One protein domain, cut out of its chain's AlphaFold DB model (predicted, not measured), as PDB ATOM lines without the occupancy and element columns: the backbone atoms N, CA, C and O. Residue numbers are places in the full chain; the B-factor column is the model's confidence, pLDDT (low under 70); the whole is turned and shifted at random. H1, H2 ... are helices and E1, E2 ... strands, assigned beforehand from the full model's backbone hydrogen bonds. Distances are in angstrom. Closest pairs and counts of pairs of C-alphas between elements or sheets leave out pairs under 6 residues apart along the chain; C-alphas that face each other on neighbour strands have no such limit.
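AT A GLANCE: This is residues 2 to 83 of the 85 residues of the protein "SPFH domain / Band 7 family protein" of Candidatus Magasanikbacteria bacterium GW2011_GWE2_42_7 (UniProt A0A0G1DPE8). A small body of two short sheets, E1 with E4 and E3 E2 E5, has the helices H2 and H3 at one end, H2 over one face of E3 E2 E5. At the other end residues 2 to 10 of H1 stick out as an arm: the whole spans 49 by 25 by 18 A, the body without them 34 by 25 by 18 A. The printed part has 82 residues, with three named helices and five named strands in the order H1 E1 E2 E3 E4 E5 H2 H3, a mixed class; both sheets are antiparallel. It is only just loose, close to compact, with a radius of gyration of the C-alphas of 14.4 A.

HOW THE PARTS SIT: H1, residues 2 to 15, touches no helix. E1, residues 16 to 19, is the antiparallel neighbour of E4, residues 40 to 43, with N 17 and O 42 within hydrogen-bond range at 2.9 A. E2, residues 23 to 29, forms a hairpin with E3, residues 32 to 37, antiparallel, with N 27 and O 35 at 2.8 A. E5, residues 49 to 55, is antiparallel to E2, with N 26 and O 52 at 2.8 A. H2, residues 61 to 71, is on one face of E3 E2 E5 at a height over the sheet of 8.9 A, two layers, helix over sheet; the closest C-alphas to E3 are Lys 35 and Gln 69, 7.4 A. H3, residues 76 to 82, only grazes that sheet with residues 79 to 82. H2 and H3, a helical hairpin, touch, closest at the C-alphas of Ala 61 and Val 82, 6.1 A, opposite ways at a steep tilt of 41 degrees. Every O i to N i+4 pair is within range in H1 and H2, 2 of 3 in H3.

IN THESE COORDINATES: H1 is 20.3 A long from C-alpha 2 at (43.332, -24.307, -6.379), E2 19.6 A, E5 19.5 A and H2 15.8 A; H3 ends at C-alpha 82, (24.271, -8.516, -41.508).

THE WHOLE: The C-alphas of Gln 2 and Pro 59, the farthest apart, are 50.0 A apart. The printed part has no cut, its links are tight, and no printed residue is under pLDDT 70.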
ATOM      1  N   GLN A   2      43.684 -25.730  -6.183       91.88
ATOM      2  CA  GLN A   2      43.332 -24.307  -6.379       91.88
ATOM      3  C   GLN A   2      43.342 -23.856  -7.852       91.88
ATOM      4  O   GLN A   2      42.424 -23.173  -8.289       91.88
ATOM      5  N   ILE A   3      44.324 -24.307  -8.641       91.44
ATOM      6  CA  ILE A   3      44.435 -23.974 -10.074       91.44
ATOM      7  C   ILE A   3      43.209 -24.462 -10.865       91.44
ATOM      8  O   ILE A   3      42.709 -23.752 -11.732       91.44
ATOM      9  N   LEU A   4      42.685 -25.647 -10.529       90.38
ATOM     10  CA  LEU A   4      41.505 -26.212 -11.184       90.38
ATOM     11  C   LEU A   4      40.251 -25.371 -10.898       90.38
ATOM     12  O   LEU A   4      39.479 -25.095 -11.809       90.38
ATOM     13  N   LEU A   5      40.078 -24.918  -9.653       91.12
ATOM     14  CA  LEU A   5      38.960 -24.053  -9.261       91.12
ATOM     15  C   LEU A   5      39.006 -22.700  -9.979       91.12
ATOM     16  O   LEU A   5      37.983 -22.238 -10.483       91.12
ATOM     17  N   ILE A   6      40.193 -22.094 -10.078       92.38
ATOM     18  CA  ILE A   6      40.391 -20.826 -10.793       92.38
ATOM     19  C   ILE A   6      40.058 -20.995 -12.282       92.38
ATOM     20  O   ILE A   6      39.335 -20.176 -12.845       92.38
ATOM     21  N   ALA A   7      40.518 -22.082 -12.908       89.62
ATOM     22  CA  ALA A   7      40.228 -22.368 -14.310       89.62
ATOM     23  C   ALA A   7      38.719 -22.521 -14.575       89.62
ATOM     24  O   ALA A   7      38.198 -21.927 -15.516       89.62
ATOM     25  N   VAL A   8      37.998 -23.254 -13.719       89.56
ATOM     26  CA  VAL A   8      36.538 -23.416 -13.836       89.56
ATOM     27  C   VAL A   8      35.817 -22.073 -13.701       89.56
ATOM     28  O   VAL A   8      34.925 -21.775 -14.495       89.56
ATOM     29  N   PHE A   9      36.228 -21.234 -12.748       90.62
ATOM     30  CA  PHE A   9      35.606 -19.926 -12.535       90.62
ATOM     31  C   PHE A   9      35.794 -18.992 -13.741       90.62
ATOM     32  O   PHE A   9      34.845 -18.340 -14.177       90.62
ATOM     33  N   ILE A  10      36.990 -18.989 -14.337       90.25
ATOM     34  CA  ILE A  10      37.281 -18.224 -15.559       90.25
ATOM     35  C   ILE A  10      36.419 -18.718 -16.726       90.25
ATOM     36  O   ILE A  10      35.822 -17.904 -17.428       90.25
ATOM     37  N   ILE A  11      36.303 -20.035 -16.924       87.69
ATOM     38  CA  ILE A  11      35.505 -20.604 -18.021       87.69
ATOM     39  C   ILE A  11      34.037 -20.180 -17.908       87.69
ATOM     40  O   ILE A  11      33.440 -19.779 -18.909       87.69
ATOM     41  N   ILE A  12      33.458 -20.221 -16.705       87.19
ATOM     42  CA  ILE A  12      32.072 -19.795 -16.475       87.19
ATOM     43  C   ILE A  12      31.920 -18.294 -16.755       87.19
ATOM     44  O   ILE A  12      30.994 -17.900 -17.464       87.19
ATOM     45  N   GLY A  13      32.858 -17.470 -16.274       88.25
ATOM     46  CA  GLY A  13      32.841 -16.023 -16.494       88.25
ATOM     47  C   GLY A  13      32.906 -15.633 -17.974       88.25
ATOM     48  O   GLY A  13      32.121 -14.804 -18.426       88.25
ATOM     49  N   VAL A  14      33.784 -16.269 -18.757       88.56
ATOM     50  CA  VAL A  14      33.921 -15.987 -20.201       88.56
ATOM     51  C   VAL A  14      32.742 -16.549 -21.009       88.56
ATOM     52  O   VAL A  14      32.441 -16.054 -22.097       88.56
ATOM     53  N   SER A  15      32.050 -17.565 -20.484       89.69
ATOM     54  CA  SER A  15      30.900 -18.167 -21.163       89.69
ATOM     55  C   SER A  15      29.646 -17.292 -21.132       89.69
ATOM     56  O   SER A  15      28.748 -17.486 -21.949       89.69
ATOM     57  N   MET A  16      29.548 -16.320 -20.224       91.62
ATOM     58  CA  MET A  16      28.423 -15.386 -20.218       91.62
ATOM     59  C   MET A  16      28.533 -14.392 -21.379       91.62
ATOM     60  O   MET A  16      29.422 -13.543 -21.417       91.62
ATOM     61  N   ARG A  17      27.589 -14.463 -22.320       90.31
ATOM     62  CA  ARG A  17      27.471 -13.539 -23.453       90.31
ATOM     63  C   ARG A  17      26.133 -12.807 -23.391       90.31
ATOM     64  O   ARG A  17      25.090 -13.416 -23.164       90.31
ATOM     65  N   GLN A  18      26.162 -11.496 -23.616       90.81
ATOM     66  CA  GLN A  18      24.966 -10.657 -23.665       90.81
ATOM     67  C   GLN A  18      24.624 -10.295 -25.114       90.81
ATOM     68  O   GLN A  18      25.461  -9.757 -25.838       90.81
ATOM     69  N   ILE A  19      23.380 -10.547 -25.523       93.06
ATOM     70  CA  ILE A  19      22.840 -10.171 -26.834       93.06
ATOM     71  C   ILE A  19      21.909  -8.965 -26.687       93.06
ATOM     72  O   ILE A  19      20.989  -8.971 -25.868       93.06
ATOM     73  N   LYS A  20      22.137  -7.929 -27.502       92.00
ATOM     74  CA  LYS A  20      21.323  -6.701 -27.536       92.00
ATOM     75  C   LYS A  20      19.948  -6.955 -28.175       92.00
ATOM     76  O   LYS A  20      19.816  -7.814 -29.038       92.00
ATOM     77  N   GLN A  21      18.946  -6.143 -27.823       89.06
ATOM     78  CA  GLN A  21      17.552  -6.292 -28.288       89.06
ATOM     79  C   GLN A  21      17.377  -6.312 -29.817       89.06
ATOM     80  O   GLN A  21      16.602  -7.114 -30.330       89.06
ATOM     81  N   HIS A  22      18.136  -5.495 -30.551       90.94
ATOM     82  CA  HIS A  22      18.088  -5.443 -32.022       90.94
ATOM     83  C   HIS A  22      18.974  -6.486 -32.708       90.94
ATOM     84  O   HIS A  22      19.304  -6.346 -33.882       90.94
ATOM     85  N   HIS A  23      19.413  -7.503 -31.974       92.50
ATOM     86  CA  HIS A  23      20.285  -8.534 -32.501       92.50
ATOM     87  C   HIS A  23      19.712  -9.926 -32.232       92.50
ATOM     88  O   HIS A  23      18.866 -10.134 -31.356       92.50
ATOM     89  N   ARG A  24      20.186 -10.895 -33.009       92.31
ATOM     90  CA  ARG A  24      19.992 -12.325 -32.762       92.31
ATOM     91  C   ARG A  24      21.345 -13.003 -32.775       92.31
ATOM     92  O   ARG A  24      22.192 -12.667 -33.596       92.31
ATOM     93  N   GLY A  25      21.549 -13.932 -31.854       92.81
ATOM     94  CA  GLY A  25      22.745 -14.759 -31.862       92.81
ATOM     95  C   GLY A  25      22.485 -16.045 -32.631       92.81
ATOM     96  O   GLY A  25      21.451 -16.673 -32.434       92.81
ATOM     97  N   ILE A  26      23.412 -16.464 -33.478       93.19
ATOM     98  CA  ILE A  26      23.429 -17.798 -34.065       93.19
ATOM     99  C   ILE A  26      24.523 -18.582 -33.365       93.19
ATOM    100  O   ILE A  26      25.682 -18.176 -33.365       93.19
ATOM    101  N   VAL A  27      24.133 -19.684 -32.732       92.81
ATOM    102  CA  VAL A  27      25.053 -20.564 -32.023       92.81
ATOM    103  C   VAL A  27      25.389 -21.748 -32.909       92.81
ATOM    104  O   VAL A  27      24.504 -22.479 -33.371       92.81
ATOM    105  N   TYR A  28      26.685 -21.964 -33.066       92.38
ATOM    106  CA  TYR A  28      27.265 -23.131 -33.699       92.38
ATOM    107  C   TYR A  28      27.961 -23.972 -32.645       92.38
ATOM    108  O   TYR A  28      28.593 -23.434 -31.742       92.38
ATOM    109  N   PHE A  29      27.876 -25.287 -32.770       92.56
ATOM    110  CA  PHE A  29      28.600 -26.232 -31.934       92.56
ATOM    111  C   PHE A  29      29.434 -27.123 -32.841       92.56
ATOM    112  O   PHE A  29      28.893 -27.748 -33.754       92.56
ATOM    113  N   LEU A  30      30.751 -27.148 -32.621       90.19
ATOM    114  CA  LEU A  30      31.693 -27.933 -33.433       90.19
ATOM    115  C   LEU A  30      31.510 -27.711 -34.953       90.19
ATOM    116  O   LEU A  30      31.495 -28.657 -35.739       90.19
ATOM    117  N   GLY A  31      31.311 -26.452 -35.360       84.81
ATOM    118  CA  GLY A  31      31.144 -26.059 -36.765       84.81
ATOM    119  C   GLY A  31      29.761 -26.329 -37.371       84.81
ATOM    120  O   GLY A  31      29.573 -26.089 -38.559       84.81
ATOM    121  N   LYS A  32      28.782 -26.807 -36.592       87.94
ATOM    122  CA  LYS A  32      27.407 -27.041 -37.061       87.94
ATOM    123  C   LYS A  32      26.426 -26.075 -36.420       87.94
ATOM    124  O   LYS A  32      26.500 -25.822 -35.216       87.94
ATOM    125  N   TYR A  33      25.477 -25.577 -37.211       90.12
ATOM    126  CA  TYR A  33      24.361 -24.794 -36.688       90.12
ATOM    127  C   TYR A  33      23.623 -25.592 -35.608       90.12
ATOM    128  O   TYR A  33      23.329 -26.773 -35.783       90.12
ATOM    129  N   THR A  34      23.366 -24.948 -34.473       91.38
ATOM    130  CA  THR A  34      22.656 -25.558 -33.345       91.38
ATOM    131  C   THR A  34      21.338 -24.849 -33.093       91.38
ATOM    132  O   THR A  34      20.295 -25.493 -33.036       91.38
ATOM    133  N   LYS A  35      21.374 -23.526 -32.901       91.88
ATOM    134  CA  LYS A  35      20.180 -22.744 -32.560       91.88
ATOM    135  C   LYS A  35      20.376 -21.253 -32.797       91.88
ATOM    136  O   LYS A  35      21.500 -20.754 -32.790       91.88
ATOM    137  N   VAL A  36      19.261 -20.540 -32.894       93.12
ATOM    138  CA  VAL A  36      19.204 -19.079 -32.792       93.12
ATOM    139  C   VAL A  36      18.828 -18.716 -31.358       93.12
ATOM    140  O   VAL A  36      17.928 -19.321 -30.782       93.12
ATOM    141  N   ILE A  37      19.531 -17.752 -30.773       93.31
ATOM    142  CA  ILE A  37      19.266 -17.225 -29.436       93.31
ATOM    143  C   ILE A  37      18.638 -15.833 -29.520       93.31
ATOM    144  O   ILE A  37      19.006 -14.990 -30.347       93.31
ATOM    145  N   GLU A  38      17.668 -15.612 -28.642       93.12
ATOM    146  CA  GLU A  38      16.966 -14.344 -28.481       93.12
ATOM    147  C   GLU A  38      17.789 -13.330 -27.666       93.12
ATOM    148  O   GLU A  38      18.813 -13.691 -27.081       93.12
ATOM    149  N   PRO A  39      17.393 -12.047 -27.615       94.06
ATOM    150  CA  PRO A  39      18.087 -11.046 -26.824       94.06
ATOM    151  C   PRO A  39      18.077 -11.391 -25.339       94.06
ATOM    152  O   PRO A  39      17.099 -11.929 -24.823       94.06
ATOM    153  N   GLY A  40      19.157 -11.043 -24.645       93.25
ATOM    154  CA  GLY A  40      19.334 -11.368 -23.235       93.25
ATOM    155  C   GLY A  40      20.681 -12.012 -22.943       93.25
ATOM    156  O   GLY A  40      21.616 -11.954 -23.747       93.25
ATOM    157  N   TRP A  41      20.781 -12.595 -21.753       92.94
ATOM    158  CA  TRP A  41      21.976 -13.281 -21.284       92.94
ATOM    159  C   TRP A  41      21.919 -14.754 -21.652       92.94
ATOM    160  O   TRP A  41      20.965 -15.448 -21.312       92.94
ATOM    161  N   HIS A  42      22.969 -15.225 -22.314       92.50
ATOM    162  CA  HIS A  42      23.109 -16.618 -22.708       92.50
ATOM    163  C   HIS A  42      24.472 -17.142 -22.296       92.50
ATOM    164  O   HIS A  42      25.477 -16.432 -22.340       92.50
ATOM    165  N   ILE A  43      24.497 -18.414 -21.914       91.25
ATOM    166  CA  ILE A  43      25.739 -19.135 -21.663       91.25
ATOM    167  C   ILE A  43      26.164 -19.761 -22.990       91.25
ATOM    168  O   ILE A  43      25.476 -20.635 -23.521       91.25
ATOM    169  N   VAL A  44      27.284 -19.289 -23.524       92.12
ATOM    170  CA  VAL A  44      27.932 -19.813 -24.724       92.12
ATOM    171  C   VAL A  44      29.346 -20.209 -24.349       92.12
ATOM    172  O   VAL A  44      30.170 -19.352 -24.050       92.12
ATOM    173  N   VAL A  45      29.632 -21.508 -24.377       91.81
ATOM    174  CA  VAL A  45      30.947 -22.040 -24.007       91.81
ATOM    175  C   VAL A  45      31.941 -21.735 -25.132       91.81
ATOM    176  O   VAL A  45      31.899 -22.410 -26.158       91.81
ATOM    177  N   PRO A  46      32.877 -20.783 -24.963       84.00
ATOM    178  CA  PRO A  46      33.686 -20.244 -26.062       84.00
ATOM    179  C   PRO A  46      34.615 -21.275 -26.722       84.00
ATOM    180  O   PRO A  46      35.071 -21.066 -27.838       84.00
ATOM    181  N   ILE A  47      34.912 -22.380 -26.031       88.19
ATOM    182  CA  ILE A  47      35.816 -23.437 -26.508       88.19
ATOM    183  C   ILE A  47      35.109 -24.377 -27.498       88.19
ATOM    184  O   ILE A  47      35.742 -24.912 -28.401       88.19
ATOM    185  N   LEU A  48      33.802 -24.596 -27.325       91.19
ATOM    186  CA  LEU A  48      33.031 -25.570 -28.111       91.19
ATOM    187  C   LEU A  48      31.979 -24.915 -29.007       91.19
ATOM    188  O   LEU A  48      31.547 -25.508 -29.998       91.19
ATOM    189  N   GLN A  49      31.534 -23.720 -28.618       93.12
ATOM    190  CA  GLN A  49      30.464 -22.983 -29.260       93.12
ATOM    191  C   GLN A  49      30.980 -21.675 -29.845       93.12
ATOM    192  O   GLN A  49      31.648 -20.893 -29.167       93.12
ATOM    193  N   SER A  50      30.591 -21.414 -31.086       91.00
ATOM    194  CA  SER A  50      30.768 -20.120 -31.741       91.00
ATOM    195  C   SER A  50      29.435 -19.384 -31.729       91.00
ATOM    196  O   SER A  50      28.381 -19.997 -31.903       91.00
ATOM    197  N   LEU A  51      29.480 -18.078 -31.485       91.62
ATOM    198  CA  LEU A  51      28.308 -17.215 -31.441       91.62
ATOM    199  C   LEU A  51      28.506 -16.072 -32.426       91.62
ATOM    200  O   LEU A  51      29.357 -15.216 -32.197       91.62
ATOM    201  N   ASP A  52      27.653 -16.030 -33.441       91.12
ATOM    202  CA  ASP A  52      27.618 -14.944 -34.407       91.12
ATOM    203  C   ASP A  52      26.405 -14.056 -34.169       91.12
ATOM    204  O   ASP A  52      25.273 -14.528 -34.071       91.12
ATOM    205  N   VAL A  53      26.637 -12.752 -34.048       91.56
ATOM    206  CA  VAL A  53      25.592 -11.786 -33.711       91.56
ATOM    207  C   VAL A  53      25.144 -11.062 -34.976       91.56
ATOM    208  O   VAL A  53      25.881 -10.264 -35.551       91.56
ATOM    209  N   ILE A  54      23.906 -11.322 -35.381       91.06
ATOM    210  CA  ILE A  54      23.260 -10.708 -36.540       91.06
ATOM    211  C   ILE A  54      22.495  -9.466 -36.094       91.06
ATOM    212  O   ILE A  54      21.718  -9.523 -35.137       91.06
ATOM    213  N   ASN A  55      22.679  -8.355 -36.806       91.06
ATOM    214  CA  ASN A  55      21.911  -7.132 -36.603       91.06
ATOM    215  C   ASN A  55      20.578  -7.197 -37.367       91.06
ATOM    216  O   ASN A  55      20.553  -7.284 -38.592       91.06
ATOM    217  N   LEU A  56      19.463  -7.112 -36.641       89.12
ATOM    218  CA  LEU A  56      18.114  -7.144 -37.215       89.12
ATOM    219  C   LEU A  56      17.713  -5.847 -37.930       89.12
ATOM    220  O   LEU A  56      16.655  -5.801 -38.547       89.12
ATOM    221  N   SER A  57      18.528  -4.794 -37.854       88.00
ATOM    222  CA  SER A  57      18.266  -3.535 -38.568       88.00
ATOM    223  C   SER A  57      18.335  -3.700 -40.089       88.00
ATOM    224  O   SER A  57      17.818  -2.858 -40.819       88.00
ATOM    225  N   HIS A  58      18.983  -4.761 -40.578       88.06
ATOM    226  CA  HIS A  58      19.072  -5.041 -42.004       88.06
ATOM    227  C   HIS A  58      17.859  -5.869 -42.473       88.06
ATOM    228  O   HIS A  58      17.560  -6.894 -41.855       88.06
ATOM    229  N   PRO A  59      17.175  -5.493 -43.570       87.12
ATOM    230  CA  PRO A  59      15.936  -6.150 -44.000       87.12
ATOM    231  C   PRO A  59      16.123  -7.633 -44.361       87.12
ATOM    232  O   PRO A  59      15.215  -8.441 -44.168       87.12
ATOM    233  N   GLU A  60      17.310  -8.017 -44.834       88.50
ATOM    234  CA  GLU A  60      17.619  -9.399 -45.226       88.50
ATOM    235  C   GLU A  60      17.961 -10.304 -44.025       88.50
ATOM    236  O   GLU A  60      17.982 -11.529 -44.160       88.50
ATOM    237  N   ALA A  61      18.163  -9.739 -42.825       88.94
ATOM    238  CA  ALA A  61      18.546 -10.498 -41.634       88.94
ATOM    239  C   ALA A  61      17.525 -11.593 -41.285       88.94
ATOM    240  O   ALA A  61      17.901 -12.732 -41.003       88.94
ATOM    241  N   SER A  62      16.230 -11.281 -41.364       88.19
ATOM    242  CA  SER A  62      15.156 -12.245 -41.092       88.19
ATOM    243  C   SER A  62      15.164 -13.421 -42.072       88.19
ATOM    244  O   SER A  62      14.918 -14.558 -41.674       88.19
ATOM    245  N   GLN A  63      15.489 -13.169 -43.345       89.38
ATOM    246  CA  GLN A  63      15.561 -14.211 -44.372       89.38
ATOM    247  C   GLN A  63      16.770 -15.123 -44.155       89.38
ATOM    248  O   GLN A  63      16.648 -16.342 -44.268       89.38
ATOM    249  N   VAL A  64      17.923 -14.547 -43.799       89.81
ATOM    250  CA  VAL A  64      19.136 -15.303 -43.456       89.81
ATOM    251  C   VAL A  64      18.885 -16.213 -42.258       89.81
ATOM    252  O   VAL A  64      19.185 -17.403 -42.321       89.81
ATOM    253  N   ILE A  65      18.281 -15.683 -41.191       89.31
ATOM    254  CA  ILE A  65      17.956 -16.454 -39.986       89.31
ATOM    255  C   ILE A  65      17.024 -17.624 -40.327       89.31
ATOM    256  O   ILE A  65      17.288 -18.752 -39.913       89.31
ATOM    257  N   ALA A  66      15.974 -17.376 -41.116       90.62
ATOM    258  CA  ALA A  66      15.031 -18.415 -41.518       90.62
ATOM    259  C   ALA A  66      15.701 -19.515 -42.359       90.62
ATOM    260  O   ALA A  66      15.503 -20.701 -42.092       90.62
ATOM    261  N   LYS A  67      16.544 -19.142 -43.335       90.50
ATOM    262  CA  LYS A  67      17.311 -20.105 -44.142       90.50
ATOM    263  C   LYS A  67      18.176 -20.987 -43.238       90.50
ATOM    264  O   LYS A  67      17.987 -22.200 -43.231       90.50
ATOM    265  N   ILE A  68      18.996 -20.386 -42.376       88.81
ATOM    266  CA  ILE A  68      19.873 -21.116 -41.445       88.81
ATOM    267  C   ILE A  68      19.073 -22.076 -40.550       88.81
ATOM    268  O   ILE A  68      19.487 -23.216 -40.353       88.81
ATOM    269  N   GLN A  69      17.904 -21.663 -40.053       87.50
ATOM    270  CA  GLN A  69      17.035 -22.526 -39.246       87.50
ATOM    271  C   GLN A  69      16.487 -23.732 -40.023       87.50
ATOM    272  O   GLN A  69      16.374 -24.813 -39.452       87.50
ATOM    273  N   THR A  70      16.135 -23.551 -41.298       89.38
ATOM    274  CA  THR A  70      15.480 -24.596 -42.106       89.38
ATOM    275  C   THR A  70      16.441 -25.651 -42.639       89.38
ATOM    276  O   THR A  70      16.125 -26.838 -42.611       89.38
ATOM    277  N   ASN A  71      17.602 -25.237 -43.147       85.62
ATOM    278  CA  ASN A  71      18.513 -26.118 -43.878       85.62
ATOM    279  C   ASN A  71      19.986 -25.942 -43.478       85.62
ATOM    280  O   ASN A  71      20.853 -26.583 -44.066       85.62
ATOM    281  N   GLY A  72      20.285 -25.087 -42.493       80.50
ATOM    282  CA  GLY A  72      21.656 -24.805 -42.066       80.50
ATOM    283  C   GLY A  72      22.496 -24.063 -43.108       80.50
ATOM    284  O   GLY A  72      23.702 -23.929 -42.913       80.50
ATOM    285  N   TYR A  73      21.893 -23.593 -44.206       80.81
ATOM    286  CA  TYR A  73      22.599 -22.895 -45.273       80.81
ATOM    287  C   TYR A  73      22.842 -21.434 -44.895       80.81
ATOM    288  O   TYR A  73      21.909 -20.698 -44.566       80.81
ATOM    289  N   ILE A  74      24.100 -21.013 -44.996       80.56
ATOM    290  CA  ILE A  74      24.529 -19.637 -44.769       80.56
ATOM    291  C   ILE A  74      24.820 -19.016 -46.132       80.56
ATOM    292  O   ILE A  74      25.753 -19.417 -46.822       80.56
ATOM    293  N   ASP A  75      24.022 -18.024 -46.509       79.75
ATOM    294  CA  ASP A  75      24.304 -17.193 -47.676       79.75
ATOM    295  C   ASP A  75      25.452 -16.239 -47.332       79.75
ATOM    296  O   ASP A  75      25.232 -15.218 -46.689       79.75
ATOM    297  N   GLU A  76      26.687 -16.607 -47.675       80.69
ATOM    298  CA  GLU A  76      27.894 -15.915 -47.211       80.69
ATOM    299  C   GLU A  76      27.929 -14.424 -47.599       80.69
ATOM    300  O   GLU A  76      28.448 -13.599 -46.841       80.69
ATOM    301  N   GLU A  77      27.351 -14.056 -48.747       81.62
ATOM    302  CA  GLU A  77      27.342 -12.672 -49.221       81.62
ATOM    303  C   GLU A  77      26.441 -11.795 -48.349       81.62
ATOM    304  O   GLU A  77      26.851 -10.725 -47.892       81.62
ATOM    305  N   ILE A  78      25.226 -12.267 -48.076       77.19
ATOM    306  CA  ILE A  78      24.275 -11.557 -47.218       77.19
ATOM    307  C   ILE A  78      24.725 -11.638 -45.756       77.19
ATOM    308  O   ILE A  78      24.662 -10.655 -45.018       77.19
ATOM    309  N   TYR A  79      25.244 -12.790 -45.338       83.12
ATOM    310  CA  TYR A  79      25.711 -13.044 -43.980       83.12
ATOM    311  C   TYR A  79      26.781 -12.042 -43.543       83.12
ATOM    312  O   TYR A  79      26.678 -11.460 -42.463       83.12
ATOM    313  N   LYS A  80      27.754 -11.751 -44.416       84.56
ATOM    314  CA  LYS A  80      28.791 -10.738 -44.166       84.56
ATOM    315  C   LYS A  80      28.242  -9.312 -44.048       84.56
ATOM    316  O   LYS A  80      28.877  -8.495 -43.392       84.56
ATOM    317  N   LYS A  81      27.094  -9.005 -44.666       81.00
ATOM    318  CA  LYS A  81      26.443  -7.683 -44.589       81.00
ATOM    319  C   LYS A  81      25.671  -7.490 -43.280       81.00
ATOM    320  O   LYS A  81      25.563  -6.365 -42.799       81.00
ATOM    321  N   VAL A  82      25.121  -8.569 -42.716       83.81
ATOM    322  CA  VAL A  82      24.271  -8.516 -41.508       83.81
ATOM    323  C   VAL A  82      25.025  -8.783 -40.207       83.81
ATOM    324  O   VAL A  82      24.539  -8.428 -39.127       83.81
ATOM    325  N   ILE A  83      26.202  -9.404 -40.292       84.25
ATOM    326  CA  ILE A  83      27.123  -9.539 -39.168       84.25
ATOM    327  C   ILE A  83      27.814  -8.209 -38.905       84.25
ATOM    328  O   ILE A  83      28.319  -7.547 -39.809       84.25
TER     329      ILE A  83